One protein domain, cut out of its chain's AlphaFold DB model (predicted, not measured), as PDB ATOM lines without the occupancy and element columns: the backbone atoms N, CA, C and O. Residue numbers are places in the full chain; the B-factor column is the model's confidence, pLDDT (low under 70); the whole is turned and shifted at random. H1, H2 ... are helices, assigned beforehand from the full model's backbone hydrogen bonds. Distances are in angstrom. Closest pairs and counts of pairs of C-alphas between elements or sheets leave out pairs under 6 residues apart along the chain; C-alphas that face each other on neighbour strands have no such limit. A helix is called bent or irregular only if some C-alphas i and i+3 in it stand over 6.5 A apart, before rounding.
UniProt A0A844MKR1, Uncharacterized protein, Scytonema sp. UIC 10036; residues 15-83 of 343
ATOM      1  N   GLN A  15      56.374  93.914  61.329       66.00
ATOM      2  CA  GLN A  15      55.832  92.648  60.848       66.00
ATOM      3  C   GLN A  15      54.963  92.869  59.603       66.00
ATOM      4  O   GLN A  15      55.137  92.161  58.619       66.00
ATOM      5  N   GLU A  16      54.144  93.922  59.574       69.75
ATOM      6  CA  GLU A  16      53.327  94.289  58.400       69.75
ATOM      7  C   GLU A  16      54.188  94.701  57.189       69.75
ATOM      8  O   GLU A  16      53.885  94.367  56.041       69.75
ATOM      9  N   LEU A  17      55.316  95.383  57.435       69.19
ATOM     10  CA  LEU A  17      56.332  95.657  56.411       69.19
ATOM     11  C   LEU A  17      56.956  94.372  55.853       69.19
ATOM     12  O   LEU A  17      57.300  94.324  54.671       69.19
ATOM     13  N   SER A  18      57.097  93.342  56.689       78.44
ATOM     14  CA  SER A  18      57.647  92.046  56.287       78.44
ATOM     15  C   SER A  18      56.632  91.246  55.467       78.44
ATOM     16  O   SER A  18      56.982  90.752  54.403       78.44
ATOM     17  N   GLU A  19      55.356  91.231  55.856       85.50
ATOM     18  CA  GLU A  19      54.294  90.520  55.129       85.50
ATOM     19  C   GLU A  19      54.066  91.075  53.714       85.50
ATOM     20  O   GLU A  19      54.019  90.317  52.742       85.50
ATOM     21  N   LEU A  20      53.992  92.403  53.552       90.19
ATOM     22  CA  LEU A  20      53.870  93.004  52.217       90.19
ATOM     23  C   LEU A  20      55.120  92.735  51.365       90.19
ATOM     24  O   LEU A  20      55.021  92.509  50.156       90.19
ATOM     25  N   LYS A  21      56.305  92.746  51.983       91.81
ATOM     26  CA  LYS A  21      57.560  92.405  51.305       91.81
ATOM     27  C   LYS A  21      57.569  90.944  50.852       91.81
ATOM     28  O   LYS A  21      57.985  90.676  49.724       91.81
ATOM     29  N   ASP A  22      57.079  90.023  51.670       92.12
ATOM     30  CA  ASP A  22      56.981  88.604  51.327       92.12
ATOM     31  C   ASP A  22      56.002  88.392  50.169       92.12
ATOM     32  O   ASP A  22      56.325  87.707  49.197       92.12
ATOM     33  N   LEU A  23      54.849  89.067  50.189       92.62
ATOM     34  CA  LEU A  23      53.872  88.989  49.104       92.62
ATOM     35  C   LEU A  23      54.442  89.518  47.776       92.62
ATOM     36  O   LEU A  23      54.307  88.876  46.731       92.62
ATOM     37  N   ARG A  24      55.160  90.647  47.810       95.69
ATOM     38  CA  ARG A  24      55.896  91.167  46.644       95.69
ATOM     39  C   ARG A  24      56.984  90.202  46.178       95.69
ATOM     40  O   ARG A  24      57.174  90.033  44.973       95.69
ATOM     41  N   THR A  25      57.652  89.525  47.111       95.00
ATOM     42  CA  THR A  25      58.656  88.500  46.807       95.00
ATOM     43  C   THR A  25      58.021  87.328  46.061       95.00
ATOM     44  O   THR A  25      58.548  86.936  45.020       95.00
ATOM     45  N   ILE A  26      56.860  86.832  46.499       94.19
ATOM     46  CA  ILE A  26      56.115  85.769  45.804       94.19
ATOM     47  C   ILE A  26      55.773  86.191  44.370       94.19
ATOM     48  O   ILE A  26      56.056  85.444  43.432       94.19
ATOM     49  N   VAL A  27      55.229  87.399  44.180       95.12
ATOM     50  CA  VAL A  27      54.858  87.907  42.847       95.12
ATOM     51  C   VAL A  27      56.083  88.070  41.942       95.12
ATOM     52  O   VAL A  27      56.033  87.683  40.777       95.12
ATOM     53  N   SER A  28      57.205  88.573  42.467       94.81
ATOM     54  CA  SER A  28      58.456  88.699  41.698       94.81
ATOM     55  C   SER A  28      59.085  87.349  41.323       94.81
ATOM     56  O   SER A  28      59.781  87.253  40.317       94.81
ATOM     57  N   ASN A  29      58.794  86.293  42.089       95.25
ATOM     58  CA  ASN A  29      59.247  84.922  41.843       95.25
ATOM     59  C   ASN A  29      58.173  84.069  41.144       95.25
ATOM     60  O   ASN A  29      58.166  82.844  41.266       95.25
ATOM     61  N   SER A  30      57.266  84.689  40.384       93.75
ATOM     62  CA  SER A  30      56.137  84.025  39.715       93.75
ATOM     63  C   SER A  30      56.517  82.780  38.905       93.75
ATOM     64  O   SER A  30      55.755  81.814  38.876       93.75
ATOM     65  N   SER A  31      57.697  82.771  38.275       92.38
ATOM     66  CA  SER A  31      58.192  81.628  37.497       92.38
ATOM     67  C   SER A  31      58.471  80.401  38.365       92.38
ATOM     68  O   SER A  31      58.187  79.282  37.944       92.38
ATOM     69  N   TYR A  32      58.966  80.598  39.592       94.25
ATOM     70  CA  TYR A  32      59.202  79.512  40.550       94.25
ATOM     71  C   TYR A  32      57.885  78.827  40.939       94.25
ATOM     72  O   TYR A  32      57.801  77.602  40.988       94.25
ATOM     73  N   PHE A  33      56.827  79.620  41.124       92.44
ATOM     74  CA  PHE A  33      55.488  79.133  41.464       92.44
ATOM     75  C   PHE A  33      54.655  78.699  40.252       92.44
ATOM     76  O   PHE A  33      53.504  78.304  40.426       92.44
ATOM     77  N   LYS A  34      55.205  78.781  39.029       95.44
ATOM     78  CA  LYS A  34      54.478  78.541  37.768       95.44
ATOM     79  C   LYS A  34      53.153  79.311  37.709       95.44
ATOM     80  O   LYS A  34      52.138  78.799  37.241       95.44
ATOM     81  N   MET A  35      53.164  80.536  38.232       96.00
ATOM     82  CA  MET A  35      51.977  81.373  38.328       96.00
ATOM     83  C   MET A  35      51.461  81.690  36.916       96.00
ATOM     84  O   MET A  35      52.249  82.179  36.099       96.00
ATOM     85  N   PRO A  36      50.174  81.435  36.607       96.56
ATOM     86  CA  PRO A  36      49.604  81.809  35.319       96.56
ATOM     87  C   PRO A  36      49.778  83.305  35.054       96.56
ATOM     88  O   PRO A  36      49.715  84.115  35.980       96.56
ATOM     89  N   ASP A  37      49.963  83.678  33.788       96.81
ATOM     90  CA  ASP A  37      50.363  85.045  33.441       96.81
ATOM     91  C   ASP A  37      49.371  86.111  33.931       96.81
ATOM     92  O   ASP A  37      49.762  87.095  34.558       96.81
ATOM     93  N   HIS A  38      48.071  85.858  33.759       97.75
ATOM     94  CA  HIS A  38      47.015  86.735  34.259       97.75
ATOM     95  C   HIS A  38      47.042  86.874  35.790       97.75
ATOM     96  O   HIS A  38      46.930  87.986  36.301       97.75
ATOM     97  N   VAL A  39      47.271  85.783  36.533       97.69
ATOM     98  CA  VAL A  39      47.393  85.817  38.002       97.69
ATOM     99  C   VAL A  39      48.593  86.662  38.410       97.69
ATOM    100  O   VAL A  39      48.476  87.484  39.315       97.69
ATOM    101  N   ARG A  40      49.730  86.516  37.723       97.81
ATOM    102  CA  ARG A  40      50.940  87.309  37.972       97.81
ATOM    103  C   ARG A  40      50.697  88.796  37.747       97.81
ATOM    104  O   ARG A  40      51.051  89.601  38.606       97.81
ATOM    105  N   VAL A  41      50.089  89.164  36.622       98.38
ATOM    106  CA  VAL A  41      49.813  90.567  36.288       98.38
ATOM    107  C   VAL A  41      48.812  91.185  37.265       98.38
ATOM    108  O   VAL A  41      49.079  92.257  37.805       98.38
ATOM    109  N   LEU A  42      47.701  90.505  37.556       98.50
ATOM    110  CA  LEU A  42      46.694  90.988  38.505       98.50
ATOM    111  C   LEU A  42      47.255  91.083  39.933       98.50
ATOM    112  O   LEU A  42      47.049  92.089  40.609       98.50
ATOM    113  N   SER A  43      48.054  90.098  40.361       98.25
ATOM    114  CA  SER A  43      48.754  90.151  41.653       98.25
ATOM    115  C   SER A  43      49.721  91.328  41.705       98.25
ATOM    116  O   SER A  43      49.789  92.018  42.715       98.25
ATOM    117  N   ASN A  44      50.438  91.610  40.612       98.19
ATOM    118  CA  ASN A  44      51.337  92.757  40.537       98.19
ATOM    119  C   ASN A  44      50.591  94.086  40.726       98.19
ATOM    120  O   ASN A  44      51.044  94.915  41.511       98.19
ATOM    121  N   LYS A  45      49.434  94.273  40.080       98.31
ATOM    122  CA  LYS A  45      48.600  95.479  40.262       98.31
ATOM    123  C   LYS A  45      48.113  95.643  41.700       98.31
ATOM    124  O   LYS A  45      48.040  96.759  42.209       98.31
ATOM    125  N   LEU A  46      47.826  94.530  42.367       97.75
ATOM    126  CA  LEU A  46      47.413  94.518  43.763       97.75
ATOM    127  C   LEU A  46      48.569  94.905  44.706       97.75
ATOM    128  O   LEU A  46      48.397  95.777  45.552       97.75
ATOM    129  N   VAL A  47      49.748  94.283  44.567       97.38
ATOM    130  CA  VAL A  47      50.833  94.391  45.573       97.38
ATOM    131  C   VAL A  47      51.844  95.501  45.289       97.38
ATOM    132  O   VAL A  47      52.427  96.071  46.219       97.38
ATOM    133  N   ASN A  48      52.081  95.795  44.010       97.50
ATOM    134  CA  ASN A  48      53.009  96.830  43.545       97.50
ATOM    135  C   ASN A  48      52.277  98.094  43.077       97.50
ATOM    136  O   ASN A  48      52.907  99.137  42.924       97.50
ATOM    137  N   GLY A  49      50.955  98.016  42.931       97.69
ATOM    138  CA  GLY A  49      50.097  99.137  42.589       97.69
ATOM    139  C   GLY A  49      49.778  99.247  41.099       97.69
ATOM    140  O   GLY A  49      50.464  98.699  40.238       97.69
ATOM    141  N   ASP A  50      48.715  99.986  40.814       98.25
ATOM    142  CA  ASP A  50      48.259 100.401  39.487       98.25
ATOM    143  C   ASP A  50      47.489 101.719  39.675       98.25
ATOM    144  O   ASP A  50      46.925 101.957  40.747       98.25
ATOM    145  N   ALA A  51      47.478 102.599  38.671       97.31
ATOM    146  CA  ALA A  51      46.789 103.889  38.768       97.31
ATOM    147  C   ALA A  51      45.296 103.724  39.110       97.31
ATOM    148  O   ALA A  51      44.751 104.514  39.886       97.31
ATOM    149  N   ALA A  52      44.676 102.639  38.637       97.75
ATOM    150  CA  ALA A  52      43.285 102.303  38.916       97.75
ATOM    151  C   ALA A  52      42.994 102.043  40.405       97.75
ATOM    152  O   ALA A  52      41.857 102.170  40.848       97.75
ATOM    153  N   ASN A  53      44.001 101.726  41.225       98.44
ATOM    154  CA  ASN A  53      43.796 101.527  42.664       98.44
ATOM    155  C   ASN A  53      43.414 102.816  43.395       98.44
ATOM    156  O   ASN A  53      42.993 102.758  44.547       98.44
ATOM    157  N   ALA A  54      43.544 103.987  42.762       98.00
ATOM    158  CA  ALA A  54      43.129 105.251  43.359       98.00
ATOM    159  C   ALA A  54      41.666 105.219  43.833       98.00
ATOM    160  O   ALA A  54      41.346 105.877  44.827       98.00
ATOM    161  N   LYS A  55      40.795 104.439  43.171       97.06
ATOM    162  CA  LYS A  55      39.378 104.332  43.518       97.06
ATOM    163  C   LYS A  55      38.862 102.894  43.573       97.06
ATOM    164  O   LYS A  55      39.402 101.994  42.939       97.06
ATOM    165  N   TYR A  56      37.789 102.704  44.331       97.38
ATOM    166  CA  TYR A  56      36.934 101.520  44.323       97.38
ATOM    167  C   TYR A  56      35.493 101.958  44.597       97.38
ATOM    168  O   TYR A  56      35.239 102.656  45.582       97.38
ATOM    169  N   ASP A  57      34.559 101.578  43.729       92.94
ATOM    170  CA  ASP A  57      33.148 101.967  43.759       92.94
ATOM    171  C   ASP A  57      32.991 103.499  43.853       92.94
ATOM    172  O   ASP A  57      32.298 104.055  44.708       92.94
ATOM    173  N   GLY A  58      33.777 104.212  43.034       90.81
ATOM    174  CA  GLY A  58      33.827 105.677  42.982       90.81
ATOM    175  C   GLY A  58      34.471 106.372  44.193       90.81
ATOM    176  O   GLY A  58      34.631 107.594  44.174       90.81
ATOM    177  N   LYS A  59      34.877 105.633  45.234       95.38
ATOM    178  CA  LYS A  59      35.477 106.172  46.467       95.38
ATOM    179  C   LYS A  59      36.990 106.018  46.454       95.38
ATOM    180  O   LYS A  59      37.502 105.076  45.871       95.38
ATOM    181  N   SER A  60      37.701 106.913  47.139       97.50
ATOM    182  CA  SER A  60      39.158 106.815  47.297       97.50
ATOM    183  C   SER A  60      39.554 105.509  47.994       97.50
ATOM    184  O   SER A  60      38.979 105.176  49.031       97.50
ATOM    185  N   LEU A  61      40.564 104.814  47.462       98.06
ATOM    186  CA  LEU A  61      41.139 103.602  48.061       98.06
ATOM    187  C   LEU A  61      42.662 103.725  48.218       98.06
ATOM    188  O   LEU A  61      43.157 103.777  49.343       98.06
ATOM    189  N   GLY A  62      43.385 103.848  47.103       98.12
ATOM    190  CA  GLY A  62      44.847 103.888  47.050       98.12
ATOM    191  C   GLY A  62      45.489 102.511  46.845       98.12
ATOM    192  O   GLY A  62      44.819 101.485  46.826       98.12
ATOM    193  N   ASN A  63      46.812 102.499  46.662       98.38
ATOM    194  CA  ASN A  63      47.597 101.264  46.549       98.38
ATOM    195  C   ASN A  63      47.760 100.569  47.905       98.38
ATOM    196  O   ASN A  63      47.750 101.235  48.937       98.38
ATOM    197  N   LEU A  64      48.041  99.264  47.880       96.94
ATOM    198  CA  LEU A  64      48.405  98.501  49.072       96.94
ATOM    199  C   LEU A  64      49.726  99.010  49.679       96.94
ATOM    200  O   LEU A  64      50.731  99.175  48.977       96.94
ATOM    201  N   TYR A  65      49.745  99.208  50.995       94.69
ATOM    202  CA  TYR A  65      50.925  99.594  51.770       94.69
ATOM    203  C   TYR A  65      50.969  98.843  53.111       94.69
ATOM    204  O   TYR A  65      50.007  98.198  53.518       94.69
ATOM    205  N   ALA A  66      52.112  98.873  53.799       92.31
ATOM    206  CA  ALA A  66      52.240  98.217  55.100       92.31
ATOM    207  C   ALA A  66      51.343  98.913  56.135       92.31
ATOM    208  O   ALA A  66      51.451 100.125  56.320       92.31
ATOM    209  N   GLY A  67      50.457  98.151  56.774       90.81
ATOM    210  CA  GLY A  67      49.407  98.676  57.650       90.81
ATOM    211  C   GLY A  67      48.078  98.973  56.950       90.81
ATOM    212  O   GLY A  67      47.155  99.480  57.587       90.81
ATOM    213  N   SER A  68      47.935  98.647  55.657       94.31
ATOM    214  CA  SER A  68      46.615  98.584  55.020       94.31
ATOM    215  C   SER A  68      45.693  97.626  55.787       94.31
ATOM    216  O   SER A  68      46.092  96.525  56.161       94.31
ATOM    217  N   SER A  69      44.440  98.034  55.999       94.38
ATOM    218  CA  SER A  69      43.442  97.190  56.661       94.38
ATOM    219  C   SER A  69      43.065  95.975  55.806       94.38
ATOM    220  O   SER A  69      43.206  95.988  54.581       94.38
ATOM    221  N   GLY A  70      42.491  94.949  56.445       93.75
ATOM    222  CA  GLY A  70      41.894  93.815  55.730       93.75
ATOM    223  C   GLY A  70      40.858  94.256  54.688       93.75
ATOM    224  O   GLY A  70      40.910  93.797  53.557       93.75
ATOM    225  N   ASP A  71      40.010  95.235  55.017       96.69
ATOM    226  CA  ASP A  71      39.029  95.817  54.085       96.69
ATOM    227  C   ASP A  71      39.685  96.505  52.868       96.69
ATOM    228  O   ASP A  71      39.194  96.382  51.746       96.69
ATOM    229  N   HIS A  72      40.824  97.187  53.046       97.62
ATOM    230  CA  HIS A  72      41.572  97.758  51.921       97.62
ATOM    231  C   HIS A  72      42.069  96.645  50.984       97.62
ATOM    232  O   HIS A  72      41.902  96.734  49.766       97.62
ATOM    233  N   MET A  73      42.645  95.581  51.549       96.81
ATOM    234  CA  MET A  73      43.105  94.414  50.794       96.81
ATOM    235  C   MET A  73      41.944  93.713  50.076       96.81
ATOM    236  O   MET A  73      42.045  93.436  48.884       96.81
ATOM    237  N   GLU A  74      40.825  93.479  50.762       97.88
ATOM    238  CA  GLU A  74      39.622  92.857  50.199       97.88
ATOM    239  C   GLU A  74      39.055  93.657  49.023       97.88
ATOM    240  O   GLU A  74      38.660  93.064  48.023       97.88
ATOM    241  N   LYS A  75      39.083  94.995  49.074       98.44
ATOM    242  CA  LYS A  75      38.677  95.846  47.943       98.44
ATOM    243  C   LYS A  75      39.627  95.737  46.754       98.44
ATOM    244  O   LYS A  75      39.165  95.648  45.617       98.44
ATOM    245  N   LEU A  76      40.941  95.692  46.980       98.50
ATOM    246  CA  LEU A  76      41.904  95.469  45.895       98.50
ATOM    247  C   LEU A  76      41.764  94.068  45.284       98.50
ATOM    248  O   LEU A  76      41.807  93.928  44.062       98.50
ATOM    249  N   VAL A  77      41.536  93.038  46.107       98.00
ATOM    250  CA  VAL A  77      41.182  91.689  45.633       98.00
ATOM    251  C   VAL A  77      39.881  91.736  44.832       98.00
ATOM    252  O   VAL A  77      39.815  91.182  43.737       98.00
ATOM    253  N   GLY A  78      38.874  92.457  45.327       97.50
ATOM    254  CA  GLY A  78      37.605  92.692  44.649       97.50
ATOM    255  C   GLY A  78      37.785  93.280  43.251       97.50
ATOM    256  O   GLY A  78      37.278  92.733  42.273       97.50
ATOM    257  N   LYS A  79      38.587  94.343  43.129       97.94
ATOM    258  CA  LYS A  79      38.904  94.985  41.846       97.94
ATOM    259  C   LYS A  79      39.602  94.017  40.889       97.94
ATOM    260  O   LYS A  79      39.143  93.827  39.766       97.94
ATOM    261  N   TRP A  80      40.704  93.403  41.319       97.94
ATOM    262  CA  TRP A  80      41.594  92.690  40.397       97.94
ATOM    263  C   TRP A  80      41.198  91.241  40.126       97.94
ATOM    264  O   TRP A  80      41.389  90.763  39.009       97.94
ATOM    265  N   PHE A  81      40.623  90.547  41.106       97.06
ATOM    266  CA  PHE A  81      40.310  89.118  41.009       97.06
ATOM    267  C   PHE A  81      38.814  88.812  40.987       97.06
ATOM    268  O   PHE A  81      38.446  87.733  40.535       97.06
ATOM    269  N   LEU A  82      37.956  89.733  41.442       96.94
ATOM    270  CA  LEU A  82      36.502  89.520  41.449       96.94
ATOM    271  C   LEU A  82      35.746  90.429  40.471       96.94
ATOM    272  O   LEU A  82      34.558  90.217  40.250       96.94
ATOM    273  N   GLY A  83      36.407  91.431  39.880       96.81
ATOM    274  CA  GLY A  83      35.783  92.379  38.957       96.81
ATOM    275  C   GLY A  83      34.609  93.152  39.560       96.81
ATOM    276  O   GLY A  83      33.675  93.502  38.838       96.81
TER     277      GLY A  83
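Overview. This is residues 15 to 83 of the 343 residues of an uncharacterized protein of Scytonema sp. UIC 10036 (UniProt A0A844MKR1). Three helices stand side by side in a loose triangle, H2 between H1 and H4 and touching both, while H1 and H4 stay apart. The short H3 and the long looping residues 55 to 69 lead from the end of H2 out to Gly 58 and back to the start of H4. The printed part has 69 residues with four named helices, H1 to H4 in chain order, and no named strand; the class is all helix. The whole is compact, with a radius of gyration of the C-alphas of 12.0 A and spans of 36 by 28 by 17 A.

Arrangement. H1, residues 15 to 28, and H2, residues 37 to 47, form a helical hairpin. They touch at a shallow tilt of 25 degrees, opposite ways; their closest C-alphas, Arg 24 and Val 47, are 6.1 A apart. H4, residues 70 to 82, touches H2 with residues 76 to 81 alone, at a shallow tilt of 27 degrees, opposite ways; the closest C-alphas, Leu 42 and Trp 80, are 5.7 A apart. H3, residues 51 to 54, is close to but not clearly touching H4, with the C-alphas of Asn 53 and Leu 76 closest at 7.1 A. H1 is apart from H3 and H4. In H1, H2 and H4 every O i to N i+4 pair is within hydrogen-bond range; H3 is too short for such a pair.

Along the chain. H1 begins at C-alpha 15, (55.832, 92.648, 60.848), and is 19.7 A long. H2 is 15.3 A long and ends at C-alpha 47, (50.833, 94.391, 45.573). H3 has four residues and is neither bent nor irregular, but only just: C-alphas 51 and 54 are 6.0 A apart. H4 is 15.9 A long and ends at C-alpha 82, (36.502, 89.520, 41.449).

Size, cuts and confidence. The two farthest C-alphas, of Tyr 32 and Gly 58, are 36.5 A apart. The printed part has no cut. The link from H3 to H4 is long, with 15 residues; within it residues 55 to 56 pair antiparallel with residues 59 to 60. Mean pLDDT of the printed part is 94.5, and residues 15 to 17 are under 70.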